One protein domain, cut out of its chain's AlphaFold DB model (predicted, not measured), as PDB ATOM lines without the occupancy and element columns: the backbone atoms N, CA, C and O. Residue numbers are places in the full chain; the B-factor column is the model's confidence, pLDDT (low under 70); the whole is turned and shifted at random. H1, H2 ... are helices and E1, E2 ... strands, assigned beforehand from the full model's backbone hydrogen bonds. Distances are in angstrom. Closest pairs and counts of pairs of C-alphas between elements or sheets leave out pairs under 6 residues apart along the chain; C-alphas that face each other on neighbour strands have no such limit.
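This is residues 164 to 269 of the 545 residues of an uncharacterized protein of Anaeroglobus geminatus F0357 (UniProt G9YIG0). The chain is wound in stacked, flattened turns, a short solenoid whose two long sides are parallel sheets set face to face: E2, E4, E6, E8 and E10 make one wall, E1, E3, E5, E7 and E9 the other, and the chain passes from wall to wall at each step. The long link of residues 182 to 200 makes a wide loop past the strand ends, and the small helix H1 follows the last turn at the opposite end of the longest axis. The printed part has 106 residues with ten named strands, E1 to E10 in that order, and then one named helix, H1; the sheets run E2 E4 E6 E8 E10 and E1 E3 E5 E7 E9, both parallel throughout. The class is mostly strand, though named elements hold 44 residues, under half of those printed. The whole is compact, with a radius of gyration of the C-alphas of 13.0 A and spans of 40 by 29 by 22 A.

Start with the sheet that holds the longest strand. Find C-alpha 169 at (13.772, 9.917, 31.305); from there E2, residues 169 to 176, runs 19.2 A and bends by 50 degrees at residue 172. Beside it come E4, residues 201 to 204, 10.3 A; E6, residues 223 to 226, 10.1 A; E8, residues 238 to 241, 10.4 A; and E10, residues 253 to 256, 10.1 A. For the other sheet, find C-alpha 164 at (16.583, -0.180, 39.107), where E1, residues 164 to 166, begins and runs 6.6 A. Then look for E3, residues 179 to 181, 6.7 A; E5, residues 209 to 211, 6.7 A; E7, residues 231 to 233, 6.8 A; and E9, residues 246 to 248, 7.0 A. H1, residues 261 to 265, spans 6.3 A and ends at C-alpha 265, (7.523, -19.244, 31.530).

In the first sheet E2 and E10 are the edge strands. E2 and E4 are parallel at 5 degrees, with N 174 and O 203 within hydrogen-bond range at 2.8 A. E4 and E6 are parallel at 7 degrees; look at N 204 and O 225, 2.8 A. Next, E6 and E8 have N 226 and O 240 at 2.8 A, and E8 and E10 have N 241 and O 255 at 2.9 A. This sheet is twisted, its C-alphas lying up to 4.0 A off its best plane. The second sheet has E1 and E9 at its edges. There E1 and E3 are parallel at 3 degrees, with N 180 and O 164 at 2.8 A. Across E3 and E5 find N 210 and O 179, 2.8 A; across E5 and E7, N 211 and O 232, 2.9 A; across E7 and E9, N 247 and O 231, 2.8 A. The two sheets form a sandwich, two sheets face to face, 10.2 A centre to centre where they face each other, with best planes 13 degrees apart. E1 and E2 are near each other, with 5 pairs of C-alphas within 10 A. The closest C-alphas of E9 and H1 are those of Lys 246 and Lys 264, 6.6 A apart. H1 is only just not on the sheet of E9, with 4 pairs of C-alphas within 10 A. In H1 every O i to N i+4 pair is within hydrogen-bond range.

The two C-alphas farthest apart, those of Gly 190 and Glu 262, are 39.7 A apart. The printed part has no cut. Two links are long, E3 to E4 with 19 residues and E5 to E6 with 11; the others are tight. The mean pLDDT of the printed part is 82.3; 25 residues are under 70, namely 186 to 193, 248 to 251, 253, 257 to 260 and 262 to 269.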
ATOM      1  N   THR A 164      15.461  -0.574  39.971       98.50
ATOM      2  CA  THR A 164      16.583  -0.180  39.107       98.50
ATOM      3  C   THR A 164      16.072   0.541  37.867       98.50
ATOM      4  O   THR A 164      15.408  -0.069  37.032       98.50
ATOM      5  N   VAL A 165      16.429   1.815  37.695       97.56
ATOM      6  CA  VAL A 165      16.104   2.598  36.494       97.56
ATOM      7  C   VAL A 165      17.375   3.113  35.825       97.56
ATOM      8  O   VAL A 165      18.188   3.800  36.443       97.56
ATOM      9  N   LYS A 166      17.560   2.779  34.544       95.62
ATOM     10  CA  LYS A 166      18.780   3.071  33.776       95.62
ATOM     11  C   LYS A 166      18.460   3.718  32.426       95.62
ATOM     12  O   LYS A 166      17.540   3.270  31.747       95.62
ATOM     13  N   ASN A 167      19.247   4.713  32.004       91.62
ATOM     14  CA  ASN A 167      19.184   5.336  30.668       91.62
ATOM     15  C   ASN A 167      17.749   5.760  30.265       91.62
ATOM     16  O   ASN A 167      17.312   5.559  29.131       91.62
ATOM     17  N   SER A 168      16.979   6.270  31.229       88.62
ATOM     18  CA  SER A 168      15.534   6.497  31.109       88.62
ATOM     19  C   SER A 168      15.163   7.870  31.669       88.62
ATOM     20  O   SER A 168      15.709   8.293  32.689       88.62
ATOM     21  N   LYS A 169      14.235   8.556  30.994       90.06
ATOM     22  CA  LYS A 169      13.772   9.917  31.305       90.06
ATOM     23  C   LYS A 169      12.277   9.900  31.618       90.06
ATOM     24  O   LYS A 169      11.558   9.108  31.006       90.06
ATOM     25  N   SER A 170      11.833  10.740  32.553       92.00
ATOM     26  CA  SER A 170      10.427  10.876  32.983       92.00
ATOM     27  C   SER A 170       9.813   9.536  33.410       92.00
ATOM     28  O   SER A 170       9.153   8.847  32.630       92.00
ATOM     29  N   GLN A 171      10.100   9.123  34.644       95.06
ATOM     30  CA  GLN A 171       9.828   7.769  35.137       95.06
ATOM     31  C   GLN A 171       9.227   7.832  36.541       95.06
ATOM     32  O   GLN A 171       9.899   8.300  37.457       95.06
ATOM     33  N   THR A 172       8.005   7.335  36.736       97.69
ATOM     34  CA  THR A 172       7.393   7.214  38.073       97.69
ATOM     35  C   THR A 172       7.263   5.743  38.458       97.69
ATOM     36  O   THR A 172       6.630   4.978  37.736       97.69
ATOM     37  N   VAL A 173       7.844   5.340  39.591       98.38
ATOM     38  CA  VAL A 173       7.868   3.949  40.072       98.38
ATOM     39  C   VAL A 173       7.416   3.885  41.529       98.38
ATOM     40  O   VAL A 173       7.988   4.554  42.390       98.38
ATOM     41  N   ILE A 174       6.405   3.064  41.813       98.62
ATOM     42  CA  ILE A 174       5.851   2.845  43.153       98.62
ATOM     43  C   ILE A 174       5.760   1.337  43.412       98.62
ATOM     44  O   ILE A 174       4.997   0.632  42.751       98.62
ATOM     45  N   GLY A 175       6.520   0.843  44.388       98.19
ATOM     46  CA  GLY A 175       6.627  -0.582  44.719       98.19
ATOM     47  C   GLY A 175       8.075  -1.072  44.707       98.19
ATOM     48  O   GLY A 175       8.989  -0.271  44.876       98.19
ATOM     49  N   ASP A 176       8.298  -2.379  44.546       98.56
ATOM     50  CA  ASP A 176       9.605  -2.998  44.818       98.56
ATOM     51  C   ASP A 176      10.161  -3.831  43.650       98.56
ATOM     52  O   ASP A 176       9.415  -4.469  42.907       98.56
ATOM     53  N   SER A 177      11.486  -3.899  43.536       98.44
ATOM     54  CA  SER A 177      12.226  -4.757  42.596       98.44
ATOM     55  C   SER A 177      11.891  -4.545  41.110       98.44
ATOM     56  O   SER A 177      12.137  -5.432  40.292       98.44
ATOM     57  N   ASN A 178      11.326  -3.395  40.731       98.50
ATOM     58  CA  ASN A 178      11.046  -3.081  39.329       98.50
ATOM     59  C   ASN A 178      12.332  -2.669  38.601       98.50
ATOM     60  O   ASN A 178      13.146  -1.909  39.126       98.50
ATOM     61  N   LYS A 179      12.497  -3.128  37.364       98.38
ATOM     62  CA  LYS A 179      13.635  -2.848  36.489       98.38
ATOM     63  C   LYS A 179      13.141  -2.139  35.232       98.38
ATOM     64  O   LYS A 179      12.294  -2.666  34.519       98.38
ATOM     65  N   ILE A 180      13.675  -0.952  34.954       96.81
ATOM     66  CA  ILE A 180      13.344  -0.160  33.763       96.81
ATOM     67  C   ILE A 180      14.639   0.286  33.085       96.81
ATOM     68  O   ILE A 180      15.443   1.000  33.689       96.81
ATOM     69  N   THR A 181      14.876  -0.130  31.841       95.06
ATOM     70  CA  THR A 181      16.107   0.228  31.119       95.06
ATOM     71  C   THR A 181      15.845   0.804  29.733       95.06
ATOM     72  O   THR A 181      14.976   0.346  28.993       95.06
ATOM     73  N   ASP A 182      16.647   1.807  29.376       91.31
ATOM     74  CA  ASP A 182      16.809   2.305  28.007       91.31
ATOM     75  C   ASP A 182      15.511   2.870  27.376       91.31
ATOM     76  O   ASP A 182      15.349   2.885  26.158       91.31
ATOM     77  N   ARG A 183      14.592   3.404  28.199       89.81
ATOM     78  CA  ARG A 183      13.332   4.036  27.746       89.81
ATOM     79  C   ARG A 183      13.523   5.363  27.006       89.81
ATOM     80  O   ARG A 183      12.563   5.864  26.423       89.81
ATOM     81  N   ASN A 184      14.724   5.947  27.038       83.44
ATOM     82  CA  ASN A 184      15.047   7.213  26.366       83.44
ATOM     83  C   ASN A 184      15.792   7.034  25.024       83.44
ATOM     84  O   ASN A 184      16.418   7.979  24.550       83.44
ATOM     85  N   ALA A 185      15.765   5.838  24.426       72.62
ATOM     86  CA  ALA A 185      16.328   5.573  23.102       72.62
ATOM     87  C   ALA A 185      15.479   4.553  22.319       72.62
ATOM     88  O   ALA A 185      15.186   3.468  22.818       72.62
ATOM     89  N   GLY A 186      15.124   4.880  21.072       63.25
ATOM     90  CA  GLY A 186      14.614   3.905  20.100       63.25
ATOM     91  C   GLY A 186      15.745   3.041  19.534       63.25
ATOM     92  O   GLY A 186      16.912   3.433  19.591       63.25
ATOM     93  N   THR A 187      15.438   1.872  18.970       67.12
ATOM     94  CA  THR A 187      16.480   0.899  18.569       67.12
ATOM     95  C   THR A 187      17.273   1.282  17.309       67.12
ATOM     96  O   THR A 187      18.328   0.697  17.062       67.12
ATOM     97  N   VAL A 188      16.827   2.280  16.530       67.19
ATOM     98  CA  VAL A 188      17.502   2.751  15.306       67.19
ATOM     99  C   VAL A 188      18.138   4.130  15.508       67.19
ATOM    100  O   VAL A 188      17.450   5.128  15.720       67.19
ATOM    101  N   SER A 189      19.465   4.203  15.373       64.06
ATOM    102  CA  SER A 189      20.216   5.467  15.415       64.06
ATOM    103  C   SER A 189      19.769   6.434  14.310       64.06
ATOM    104  O   SER A 189      19.534   6.026  13.172       64.06
ATOM    105  N   GLY A 190      19.650   7.723  14.638       62.62
ATOM    106  CA  GLY A 190      19.239   8.772  13.694       62.62
ATOM    107  C   GLY A 190      17.732   8.848  13.404       62.62
ATOM    108  O   GLY A 190      17.322   9.662  12.581       62.62
ATOM    109  N   LYS A 191      16.901   8.039  14.077       59.28
ATOM    110  CA  LYS A 191      15.425   8.126  14.063       59.28
ATOM    111  C   LYS A 191      14.856   8.092  15.487       59.28
ATOM    112  O   LYS A 191      14.069   7.218  15.836       59.28
ATOM    113  N   GLN A 192      15.337   9.016  16.313       65.25
ATOM    114  CA  GLN A 192      15.049   9.107  17.744       65.25
ATOM    115  C   GLN A 192      14.700  10.562  18.082       65.25
ATOM    116  O   GLN A 192      15.575  11.424  18.021       65.25
ATOM    117  N   GLU A 193      13.448  10.840  18.443       66.38
ATOM    118  CA  GLU A 193      13.069  12.115  19.072       66.38
ATOM    119  C   GLU A 193      13.161  11.998  20.599       66.38
ATOM    120  O   GLU A 193      12.759  10.987  21.173       66.38
ATOM    121  N   GLU A 194      13.696  13.014  21.280       71.50
ATOM    122  CA  GLU A 194      13.795  12.998  22.743       71.50
ATOM    123  C   GLU A 194      12.399  13.069  23.391       71.50
ATOM    124  O   GLU A 194      11.532  13.827  22.949       71.50
ATOM    125  N   ARG A 195      12.175  12.301  24.466       77.50
ATOM    126  CA  ARG A 195      10.892  12.292  25.184       77.50
ATOM    127  C   ARG A 195      10.529  13.685  25.687       77.50
ATOM    128  O   ARG A 195      11.262  14.292  26.472       77.50
ATOM    129  N   THR A 196       9.366  14.175  25.264       70.69
ATOM    130  CA  THR A 196       8.912  15.519  25.634       70.69
ATOM    131  C   THR A 196       8.551  15.606  27.124       70.69
ATOM    132  O   THR A 196       8.284  14.601  27.788       70.69
ATOM    133  N   LYS A 197       8.494  16.831  27.667       73.00
ATOM    134  CA  LYS A 197       8.233  17.088  29.101       73.00
ATOM    135  C   LYS A 197       6.919  16.497  29.635       73.00
ATOM    136  O   LYS A 197       6.782  16.346  30.843       73.00
ATOM    137  N   ASN A 198       5.976  16.154  28.757       81.50
ATOM    138  CA  ASN A 198       4.644  15.668  29.118       81.50
ATOM    139  C   ASN A 198       4.529  14.127  29.089       81.50
ATOM    140  O   ASN A 198       3.429  13.597  29.220       81.50
ATOM    141  N   VAL A 199       5.636  13.402  28.875       87.06
ATOM    142  CA  VAL A 199       5.638  11.970  28.519       87.06
ATOM    143  C   VAL A 199       6.379  11.155  29.582       87.06
ATOM    144  O   VAL A 199       7.585  10.917  29.482       87.06
ATOM    145  N   SER A 200       5.653  10.707  30.610       89.75
ATOM    146  CA  SER A 200       6.169   9.824  31.669       89.75
ATOM    147  C   SER A 200       5.756   8.373  31.444       89.75
ATOM    148  O   SER A 200       4.643   8.114  30.996       89.75
ATOM    149  N   ASP A 201       6.622   7.430  31.814       94.94
ATOM    150  CA  ASP A 201       6.169   6.077  32.159       94.94
ATOM    151  C   ASP A 201       5.696   6.064  33.625       94.94
ATOM    152  O   ASP A 201       6.145   6.886  34.438       94.94
ATOM    153  N   LEU A 202       4.799   5.139  33.962       97.38
ATOM    154  CA  LEU A 202       4.273   4.926  35.311       97.38
ATOM    155  C   LEU A 202       4.247   3.427  35.619       97.38
ATOM    156  O   LEU A 202       3.612   2.665  34.897       97.38
ATOM    157  N   VAL A 203       4.895   3.000  36.698       98.19
ATOM    158  CA  VAL A 203       4.911   1.604  37.155       98.19
ATOM    159  C   VAL A 203       4.449   1.541  38.603       98.19
ATOM    160  O   VAL A 203       5.065   2.146  39.480       98.19
ATOM    161  N   ILE A 204       3.373   0.800  38.856       98.44
ATOM    162  CA  ILE A 204       2.812   0.555  40.186       98.44
ATOM    163  C   ILE A 204       2.729  -0.958  40.397       98.44
ATOM    164  O   ILE A 204       1.993  -1.638  39.687       98.44
ATOM    165  N   GLY A 205       3.470  -1.487  41.371       97.69
ATOM    166  CA  GLY A 205       3.541  -2.923  41.663       97.69
ATOM    167  C   GLY A 205       4.976  -3.412  41.842       97.69
ATOM    168  O   GLY A 205       5.874  -2.614  42.123       97.69
ATOM    169  N   LYS A 206       5.207  -4.725  41.741       98.12
ATOM    170  CA  LYS A 206       6.505  -5.336  42.077       98.12
ATOM    171  C   LYS A 206       7.090  -6.199  40.964       98.12
ATOM    172  O   LYS A 206       6.357  -6.898  40.280       98.12
ATOM    173  N   GLY A 207       8.415  -6.215  40.826       97.50
ATOM    174  CA  GLY A 207       9.130  -7.176  39.973       97.50
ATOM    175  C   GLY A 207       8.924  -7.020  38.459       97.50
ATOM    176  O   GLY A 207       9.201  -7.959  37.713       97.50
ATOM    177  N   ASN A 208       8.419  -5.875  37.988       97.75
ATOM    178  CA  ASN A 208       8.223  -5.628  36.558       97.75
ATOM    179  C   ASN A 208       9.574  -5.396  35.846       97.75
ATOM    180  O   ASN A 208      10.433  -4.706  36.389       97.75
ATOM    181  N   ASP A 209       9.760  -5.932  34.637       97.06
ATOM    182  CA  ASP A 209      10.984  -5.818  33.824       97.06
ATOM    183  C   ASP A 209      10.681  -5.169  32.461       97.06
ATOM    184  O   ASP A 209      10.170  -5.812  31.541       97.06
ATOM    185  N   ILE A 210      10.971  -3.876  32.334       95.00
ATOM    186  CA  ILE A 210      10.655  -3.051  31.163       95.00
ATOM    187  C   ILE A 210      11.962  -2.632  30.483       95.00
ATOM    188  O   ILE A 210      12.852  -2.070  31.122       95.00
ATOM    189  N   SER A 211      12.090  -2.873  29.179       92.38
ATOM    190  CA  SER A 211      13.334  -2.616  28.439       92.38
ATOM    191  C   SER A 211      13.092  -2.072  27.033       92.38
ATOM    192  O   SER A 211      12.338  -2.673  26.266       92.38
ATOM    193  N   GLY A 212      13.796  -0.995  26.682       88.75
ATOM    194  CA  GLY A 212      13.791  -0.383  25.348       88.75
ATOM    195  C   GLY A 212      12.530   0.419  25.005       88.75
ATOM    196  O   GLY A 212      11.645   0.635  25.836       88.75
ATOM    197  N   ASN A 213      12.449   0.884  23.758       82.06
ATOM    198  CA  ASN A 213      11.355   1.707  23.233       82.06
ATOM    199  C   ASN A 213      11.066   1.353  21.754       82.06
ATOM    200  O   ASN A 213      11.745   0.487  21.198       82.06
ATOM    201  N   ASP A 214      10.071   1.988  21.124       78.19
ATOM    202  CA  ASP A 214       9.721   1.775  19.708       78.19
ATOM    203  C   ASP A 214      10.959   1.916  18.799       78.19
ATOM    204  O   ASP A 214      11.825   2.776  18.995       78.19
ATOM    205  N   THR A 215      11.032   1.069  17.771       75.56
ATOM    206  CA  THR A 215      12.083   1.080  16.743       75.56
ATOM    207  C   THR A 215      12.267   2.456  16.094       75.56
ATOM    208  O   THR A 215      13.386   2.808  15.719       75.56
ATOM    209  N   TYR A 216      11.194   3.246  16.003       77.38
ATOM    210  CA  TYR A 216      11.166   4.592  15.436       77.38
ATOM    211  C   TYR A 216      10.565   5.612  16.422       77.38
ATOM    212  O   TYR A 216       9.652   6.354  16.062       77.38
ATOM    213  N   MET A 217      11.069   5.611  17.663       82.12
ATOM    214  CA  MET A 217      10.670   6.482  18.783       82.12
ATOM    215  C   MET A 217      10.484   7.963  18.391       82.12
ATOM    216  O   MET A 217      11.435   8.636  17.979       82.12
ATOM    217  N   LYS A 218       9.263   8.468  18.599       80.94
ATOM    218  CA  LYS A 218       8.770   9.814  18.252       80.94
ATOM    219  C   LYS A 218       8.643  10.753  19.463       80.94
ATOM    220  O   LYS A 218       7.992  11.791  19.383       80.94
ATOM    221  N   GLY A 219       9.180  10.369  20.619       82.94
ATOM    222  CA  GLY A 219       9.200  11.188  21.832       82.94
ATOM    223  C   GLY A 219       7.856  11.302  22.568       82.94
ATOM    224  O   GLY A 219       7.781  12.051  23.549       82.94
ATOM    225  N   TYR A 220       6.820  10.561  22.140       84.69
ATOM    226  CA  TYR A 220       5.500  10.479  22.794       84.69
ATOM    227  C   TYR A 220       5.211   9.128  23.470       84.69
ATOM    228  O   TYR A 220       4.171   8.962  24.109       84.69
ATOM    229  N   GLU A 221       6.129   8.170  23.357       86.75
ATOM    230  CA  GLU A 221       5.988   6.809  23.871       86.75
ATOM    231  C   GLU A 221       5.956   6.767  25.408       86.75
ATOM    232  O   GLU A 221       6.938   7.096  26.082       86.75
ATOM    233  N   SER A 222       4.824   6.326  25.961       90.12
ATOM    234  CA  SER A 222       4.555   6.247  27.400       90.12
ATOM    235  C   SER A 222       3.859   4.939  27.778       90.12
ATOM    236  O   SER A 222       2.816   4.582  27.229       90.12
ATOM    237  N   LEU A 223       4.423   4.228  28.752       92.56
ATOM    238  CA  LEU A 223       3.874   2.983  29.278       92.56
ATOM    239  C   LEU A 223       3.385   3.171  30.717       92.56
ATOM    240  O   LEU A 223       4.158   3.549  31.597       92.56
ATOM    241  N   THR A 224       2.117   2.845  30.961       95.88
ATOM    242  CA  THR A 224       1.581   2.630  32.314       95.88
ATOM    243  C   THR A 224       1.511   1.132  32.610       95.88
ATOM    244  O   THR A 224       0.957   0.384  31.810       95.88
ATOM    245  N   VAL A 225       2.024   0.687  33.757       96.00
ATOM    246  CA  VAL A 225       1.896  -0.688  34.270       96.00
ATOM    247  C   VAL A 225       1.337  -0.639  35.688       96.00
ATOM    248  O   VAL A 225       1.890   0.050  36.545       96.00
ATOM    249  N   ILE A 226       0.261  -1.381  35.940       96.88
ATOM    250  CA  ILE A 226      -0.357  -1.549  37.259       96.88
ATOM    251  C   ILE A 226      -0.495  -3.051  37.526       96.88
ATOM    252  O   ILE A 226      -1.398  -3.698  37.000       96.88
ATOM    253  N   GLY A 227       0.414  -3.603  38.326       93.94
ATOM    254  CA  GLY A 227       0.495  -5.031  38.630       93.94
ATOM    255  C   GLY A 227       1.933  -5.519  38.787       93.94
ATOM    256  O   GLY A 227       2.882  -4.727  38.801       93.94
ATOM    257  N   ASN A 228       2.104  -6.825  38.945       94.19
ATOM    258  CA  ASN A 228       3.362  -7.447  39.351       94.19
ATOM    259  C   ASN A 228       3.965  -8.334  38.260       94.19
ATOM    260  O   ASN A 228       3.261  -8.943  37.463       94.19
ATOM    261  N   ASN A 229       5.289  -8.493  38.281       93.31
ATOM    262  CA  ASN A 229       6.045  -9.442  37.464       93.31
ATOM    263  C   ASN A 229       5.863  -9.292  35.939       93.31
ATOM    264  O   ASN A 229       6.221 -10.215  35.203       93.31
ATOM    265  N   ASN A 230       5.337  -8.178  35.434       91.62
ATOM    266  CA  ASN A 230       5.126  -7.985  34.000       91.62
ATOM    267  C   ASN A 230       6.457  -7.716  33.286       91.62
ATOM    268  O   ASN A 230       7.312  -7.000  33.804       91.62
ATOM    269  N   LYS A 231       6.638  -8.256  32.082       91.38
ATOM    270  CA  LYS A 231       7.817  -8.047  31.238       91.38
ATOM    271  C   LYS A 231       7.423  -7.375  29.929       91.38
ATOM    272  O   LYS A 231       6.615  -7.932  29.192       91.38
ATOM    273  N   ALA A 232       8.020  -6.228  29.614       87.81
ATOM    274  CA  ALA A 232       7.725  -5.469  28.399       87.81
ATOM    275  C   ALA A 232       8.999  -5.117  27.618       87.81
ATOM    276  O   ALA A 232       9.870  -4.406  28.120       87.81
ATOM    277  N   VAL A 233       9.093  -5.590  26.373       86.62
ATOM    278  CA  VAL A 233      10.246  -5.365  25.486       86.62
ATOM    279  C   VAL A 233       9.850  -4.456  24.323       86.62
ATOM    280  O   VAL A 233       8.885  -4.731  23.612       86.62
ATOM    281  N   ASN A 234      10.598  -3.364  24.147       85.12
ATOM    282  CA  ASN A 234      10.365  -2.295  23.171       85.12
ATOM    283  C   ASN A 234       8.917  -1.740  23.136       85.12
ATOM    284  O   ASN A 234       8.387  -1.526  22.044       85.12
ATOM    285  N   PRO A 235       8.238  -1.514  24.282       83.19
ATOM    286  CA  PRO A 235       6.886  -0.959  24.277       83.19
ATOM    287  C   PRO A 235       6.898   0.491  23.776       83.19
ATOM    288  O   PRO A 235       7.792   1.260  24.132       83.19
ATOM    289  N   SER A 236       5.889   0.873  22.995       80.50
ATOM    290  CA  SER A 236       5.704   2.258  22.546       80.50
ATOM    291  C   SER A 236       4.806   3.023  23.536       80.50
ATOM    292  O   SER A 236       5.232   3.272  24.667       80.50
ATOM    293  N   SER A 237       3.565   3.344  23.160       83.06
ATOM    294  CA  SER A 237       2.527   3.849  24.068       83.06
ATOM    295  C   SER A 237       1.551   2.744  24.476       83.06
ATOM    296  O   SER A 237       1.093   1.989  23.616       83.06
ATOM    297  N   GLY A 238       1.174   2.664  25.755       84.38
ATOM    298  CA  GLY A 238       0.150   1.719  26.211       84.38
ATOM    299  C   GLY A 238      -0.107   1.689  27.720       84.38
ATOM    300  O   GLY A 238       0.559   2.365  28.507       84.38
ATOM    301  N   ILE A 239      -1.090   0.882  28.118       89.81
ATOM    302  CA  ILE A 239      -1.475   0.636  29.515       89.81
ATOM    303  C   ILE A 239      -1.545  -0.880  29.747       89.81
ATOM    304  O   ILE A 239      -2.106  -1.603  28.930       89.81
ATOM    305  N   VAL A 240      -1.002  -1.368  30.860       88.12
ATOM    306  CA  VAL A 240      -1.040  -2.776  31.281       88.12
ATOM    307  C   VAL A 240      -1.610  -2.846  32.693       88.12
ATOM    308  O   VAL A 240      -1.124  -2.141  33.579       88.12
ATOM    309  N   ILE A 241      -2.628  -3.681  32.909       89.81
ATOM    310  CA  ILE A 241      -3.272  -3.886  34.214       89.81
ATOM    311  C   ILE A 241      -3.383  -5.388  34.495       89.81
ATOM    312  O   ILE A 241      -4.091  -6.100  33.783       89.81
ATOM    313  N   GLY A 242      -2.712  -5.853  35.548       84.00
ATOM    314  CA  GLY A 242      -2.630  -7.264  35.936       84.00
ATOM    315  C   GLY A 242      -1.192  -7.781  36.022       84.00
ATOM    316  O   GLY A 242      -0.236  -7.006  35.932       84.00
ATOM    317  N   ASP A 243      -1.051  -9.088  36.238       83.88
ATOM    318  CA  ASP A 243       0.190  -9.713  36.711       83.88
ATOM    319  C   ASP A 243       0.802 -10.718  35.715       83.88
ATOM    320  O   ASP A 243       0.121 -11.339  34.899       83.88
ATOM    321  N   ASN A 244       2.117 -10.924  35.835       80.44
ATOM    322  CA  ASN A 244       2.936 -11.884  35.084       80.44
ATOM    323  C   ASN A 244       2.935 -11.715  33.548       80.44
ATOM    324  O   ASN A 244       3.402 -12.607  32.838       80.44
ATOM    325  N   GLN A 245       2.475 -10.583  33.012       80.69
ATOM    326  CA  GLN A 245       2.352 -10.381  31.568       80.69
ATOM    327  C   GLN A 245       3.685 -10.437  30.817       80.69
ATOM    328  O   GLN A 245       4.743 -10.111  31.356       80.69
ATOM    329  N   LYS A 246       3.630 -10.820  29.538       77.44
ATOM    330  CA  LYS A 246       4.787 -10.920  28.639       77.44
ATOM    331  C   LYS A 246       4.447 -10.218  27.326       77.44
ATOM    332  O   LYS A 246       3.639 -10.699  26.540       77.44
ATOM    333  N   LEU A 247       5.019  -9.029  27.146       73.75
ATOM    334  CA  LEU A 247       4.599  -8.026  26.168       73.75
ATOM    335  C   LEU A 247       5.766  -7.692  25.229       73.75
ATOM    336  O   LEU A 247       6.867  -7.368  25.682       73.75
ATOM    337  N   SER A 248       5.520  -7.725  23.921       69.12
ATOM    338  CA  SER A 248       6.498  -7.372  22.886       69.12
ATOM    339  C   SER A 248       5.914  -6.292  21.982       69.12
ATOM    340  O   SER A 248       4.833  -6.483  21.433       69.12
ATOM    341  N   ALA A 249       6.606  -5.157  21.857       64.25
ATOM    342  CA  ALA A 249       6.270  -4.062  20.941       64.25
ATOM    343  C   ALA A 249       4.803  -3.567  20.987       64.25
ATOM    344  O   ALA A 249       4.243  -3.190  19.957       64.25
ATOM    345  N   ILE A 250       4.175  -3.540  22.175       68.38
ATOM    346  CA  ILE A 250       2.795  -3.043  22.311       68.38
ATOM    347  C   ILE A 250       2.672  -1.588  21.843       68.38
ATOM    348  O   ILE A 250       3.586  -0.771  22.034       68.38
ATOM    349  N   LYS A 251       1.530  -1.276  21.223       68.69
ATOM    350  CA  LYS A 251       1.295   0.006  20.565       68.69
ATOM    351  C   LYS A 251      -0.146   0.458  20.681       68.69
ATOM    352  O   LYS A 251      -1.052  -0.275  20.310       68.69
ATOM    353  N   GLU A 252      -0.321   1.671  21.199       70.88
ATOM    354  CA  GLU A 252      -1.585   2.415  21.241       70.88
ATOM    355  C   GLU A 252      -2.736   1.522  21.778       70.88
ATOM    356  O   GLU A 252      -3.838   1.459  21.235       70.88
ATOM    357  N   SER A 253      -2.419   0.776  22.852       68.44
ATOM    358  CA  SER A 253      -3.194  -0.364  23.365       68.44
ATOM    359  C   SER A 253      -3.259  -0.445  24.893       68.44
ATOM    360  O   SER A 253      -2.332  -0.040  25.598       68.44
ATOM    361  N   VAL A 254      -4.344  -1.038  25.391       79.81
ATOM    362  CA  VAL A 254      -4.610  -1.375  26.794       79.81
ATOM    363  C   VAL A 254      -4.705  -2.900  26.934       79.81
ATOM    364  O   VAL A 254      -5.480  -3.554  26.239       79.81
ATOM    365  N   VAL A 255      -3.921  -3.477  27.839       75.38
ATOM    366  CA  VAL A 255      -3.873  -4.920  28.116       75.38
ATOM    367  C   VAL A 255      -4.389  -5.156  29.532       75.38
ATOM    368  O   VAL A 255      -3.846  -4.569  30.469       75.38
ATOM    369  N   ILE A 256      -5.422  -5.988  29.698       79.31
ATOM    370  CA  ILE A 256      -6.032  -6.267  31.005       79.31
ATOM    371  C   ILE A 256      -6.094  -7.781  31.241       79.31
ATOM    372  O   ILE A 256      -6.630  -8.537  30.433       79.31
ATOM    373  N   GLY A 257      -5.537  -8.232  32.360       69.50
ATOM    374  CA  GLY A 257      -5.550  -9.636  32.770       69.50
ATOM    375  C   GLY A 257      -4.239 -10.068  33.415       69.50
ATOM    376  O   GLY A 257      -3.222  -9.380  33.314       69.50
ATOM    377  N   SER A 258      -4.256 -11.235  34.049       65.81
ATOM    378  CA  SER A 258      -3.098 -11.813  34.733       65.81
ATOM    379  C   SER A 258      -2.837 -13.225  34.232       65.81
ATOM    380  O   SER A 258      -3.786 -13.974  34.020       65.81
ATOM    381  N   MET A 259      -1.566 -13.598  34.110       61.75
ATOM    382  CA  MET A 259      -1.146 -14.983  33.868       61.75
ATOM    383  C   MET A 259      -0.610 -15.626  35.155       61.75
ATOM    384  O   MET A 259      -0.253 -14.938  36.119       61.75
ATOM    385  N   THR A 260      -0.510 -16.949  35.175       62.78
ATOM    386  CA  THR A 260       0.265 -17.704  36.169       62.78
ATOM    387  C   THR A 260       1.780 -17.582  35.913       62.78
ATOM    388  O   THR A 260       2.207 -17.218  34.809       62.78
ATOM    389  N   PRO A 261       2.637 -17.866  36.914       70.06
ATOM    390  CA  PRO A 261       4.083 -17.983  36.711       70.06
ATOM    391  C   PRO A 261       4.468 -19.026  35.651       70.06
ATOM    392  O   PRO A 261       5.427 -18.814  34.907       70.06
ATOM    393  N   GLU A 262       3.712 -20.119  35.573       63.38
ATOM    394  CA  GLU A 262       3.895 -21.233  34.643       63.38
ATOM    395  C   GLU A 262       3.596 -20.800  33.202       63.38
ATOM    396  O   GLU A 262       4.436 -20.985  32.322       63.38
ATOM    397  N   GLU A 263       2.464 -20.131  32.966       57.25
ATOM    398  CA  GLU A 263       2.137 -19.551  31.656       57.25
ATOM    399  C   GLU A 263       3.181 -18.503  31.234       57.25
ATOM    400  O   GLU A 263       3.682 -18.513  30.111       57.25
ATOM    401  N   LYS A 264       3.614 -17.628  32.144       66.06
ATOM    402  CA  LYS A 264       4.675 -16.654  31.834       66.06
ATOM    403  C   LYS A 264       5.991 -17.315  31.371       66.06
ATOM    404  O   LYS A 264       6.773 -16.665  30.667       66.06
ATOM    405  N   ALA A 265       6.261 -18.554  31.785       65.50
ATOM    406  CA  ALA A 265       7.523 -19.244  31.530       65.50
ATOM    407  C   ALA A 265       7.631 -19.888  30.135       65.50
ATOM    408  O   ALA A 265       8.753 -20.022  29.640       65.50
ATOM    409  N   ASP A 266       6.520 -20.256  29.483       59.69
ATOM    410  CA  ASP A 266       6.557 -20.832  28.128       59.69
ATOM    411  C   ASP A 266       7.046 -19.763  27.106       59.69
ATOM    412  O   ASP A 266       6.609 -18.599  27.136       59.69
ATOM    413  N   PRO A 267       8.024 -20.099  26.234       54.03
ATOM    414  CA  PRO A 267       8.652 -19.155  25.309       54.03
ATOM    415  C   PRO A 267       7.678 -18.561  24.285       54.03
ATOM    416  O   PRO A 267       7.849 -17.393  23.923       54.03
ATOM    417  N   ASP A 268       6.620 -19.279  23.923       45.50
ATOM    418  CA  ASP A 268       5.643 -18.904  22.902       45.50
ATOM    419  C   ASP A 268       4.461 -18.102  23.484       45.50
ATOM    420  O   ASP A 268       3.622 -17.594  22.741       45.50
ATOM    421  N   ILE A 269       4.385 -17.924  24.812       48.25
ATOM    422  CA  ILE A 269       3.300 -17.159  25.458       48.25
ATOM    423  C   ILE A 269       3.473 -15.643  25.309       48.25
ATOM    424  O   ILE A 269       4.427 -15.057  25.825       48.25
TER     425      ILE A 269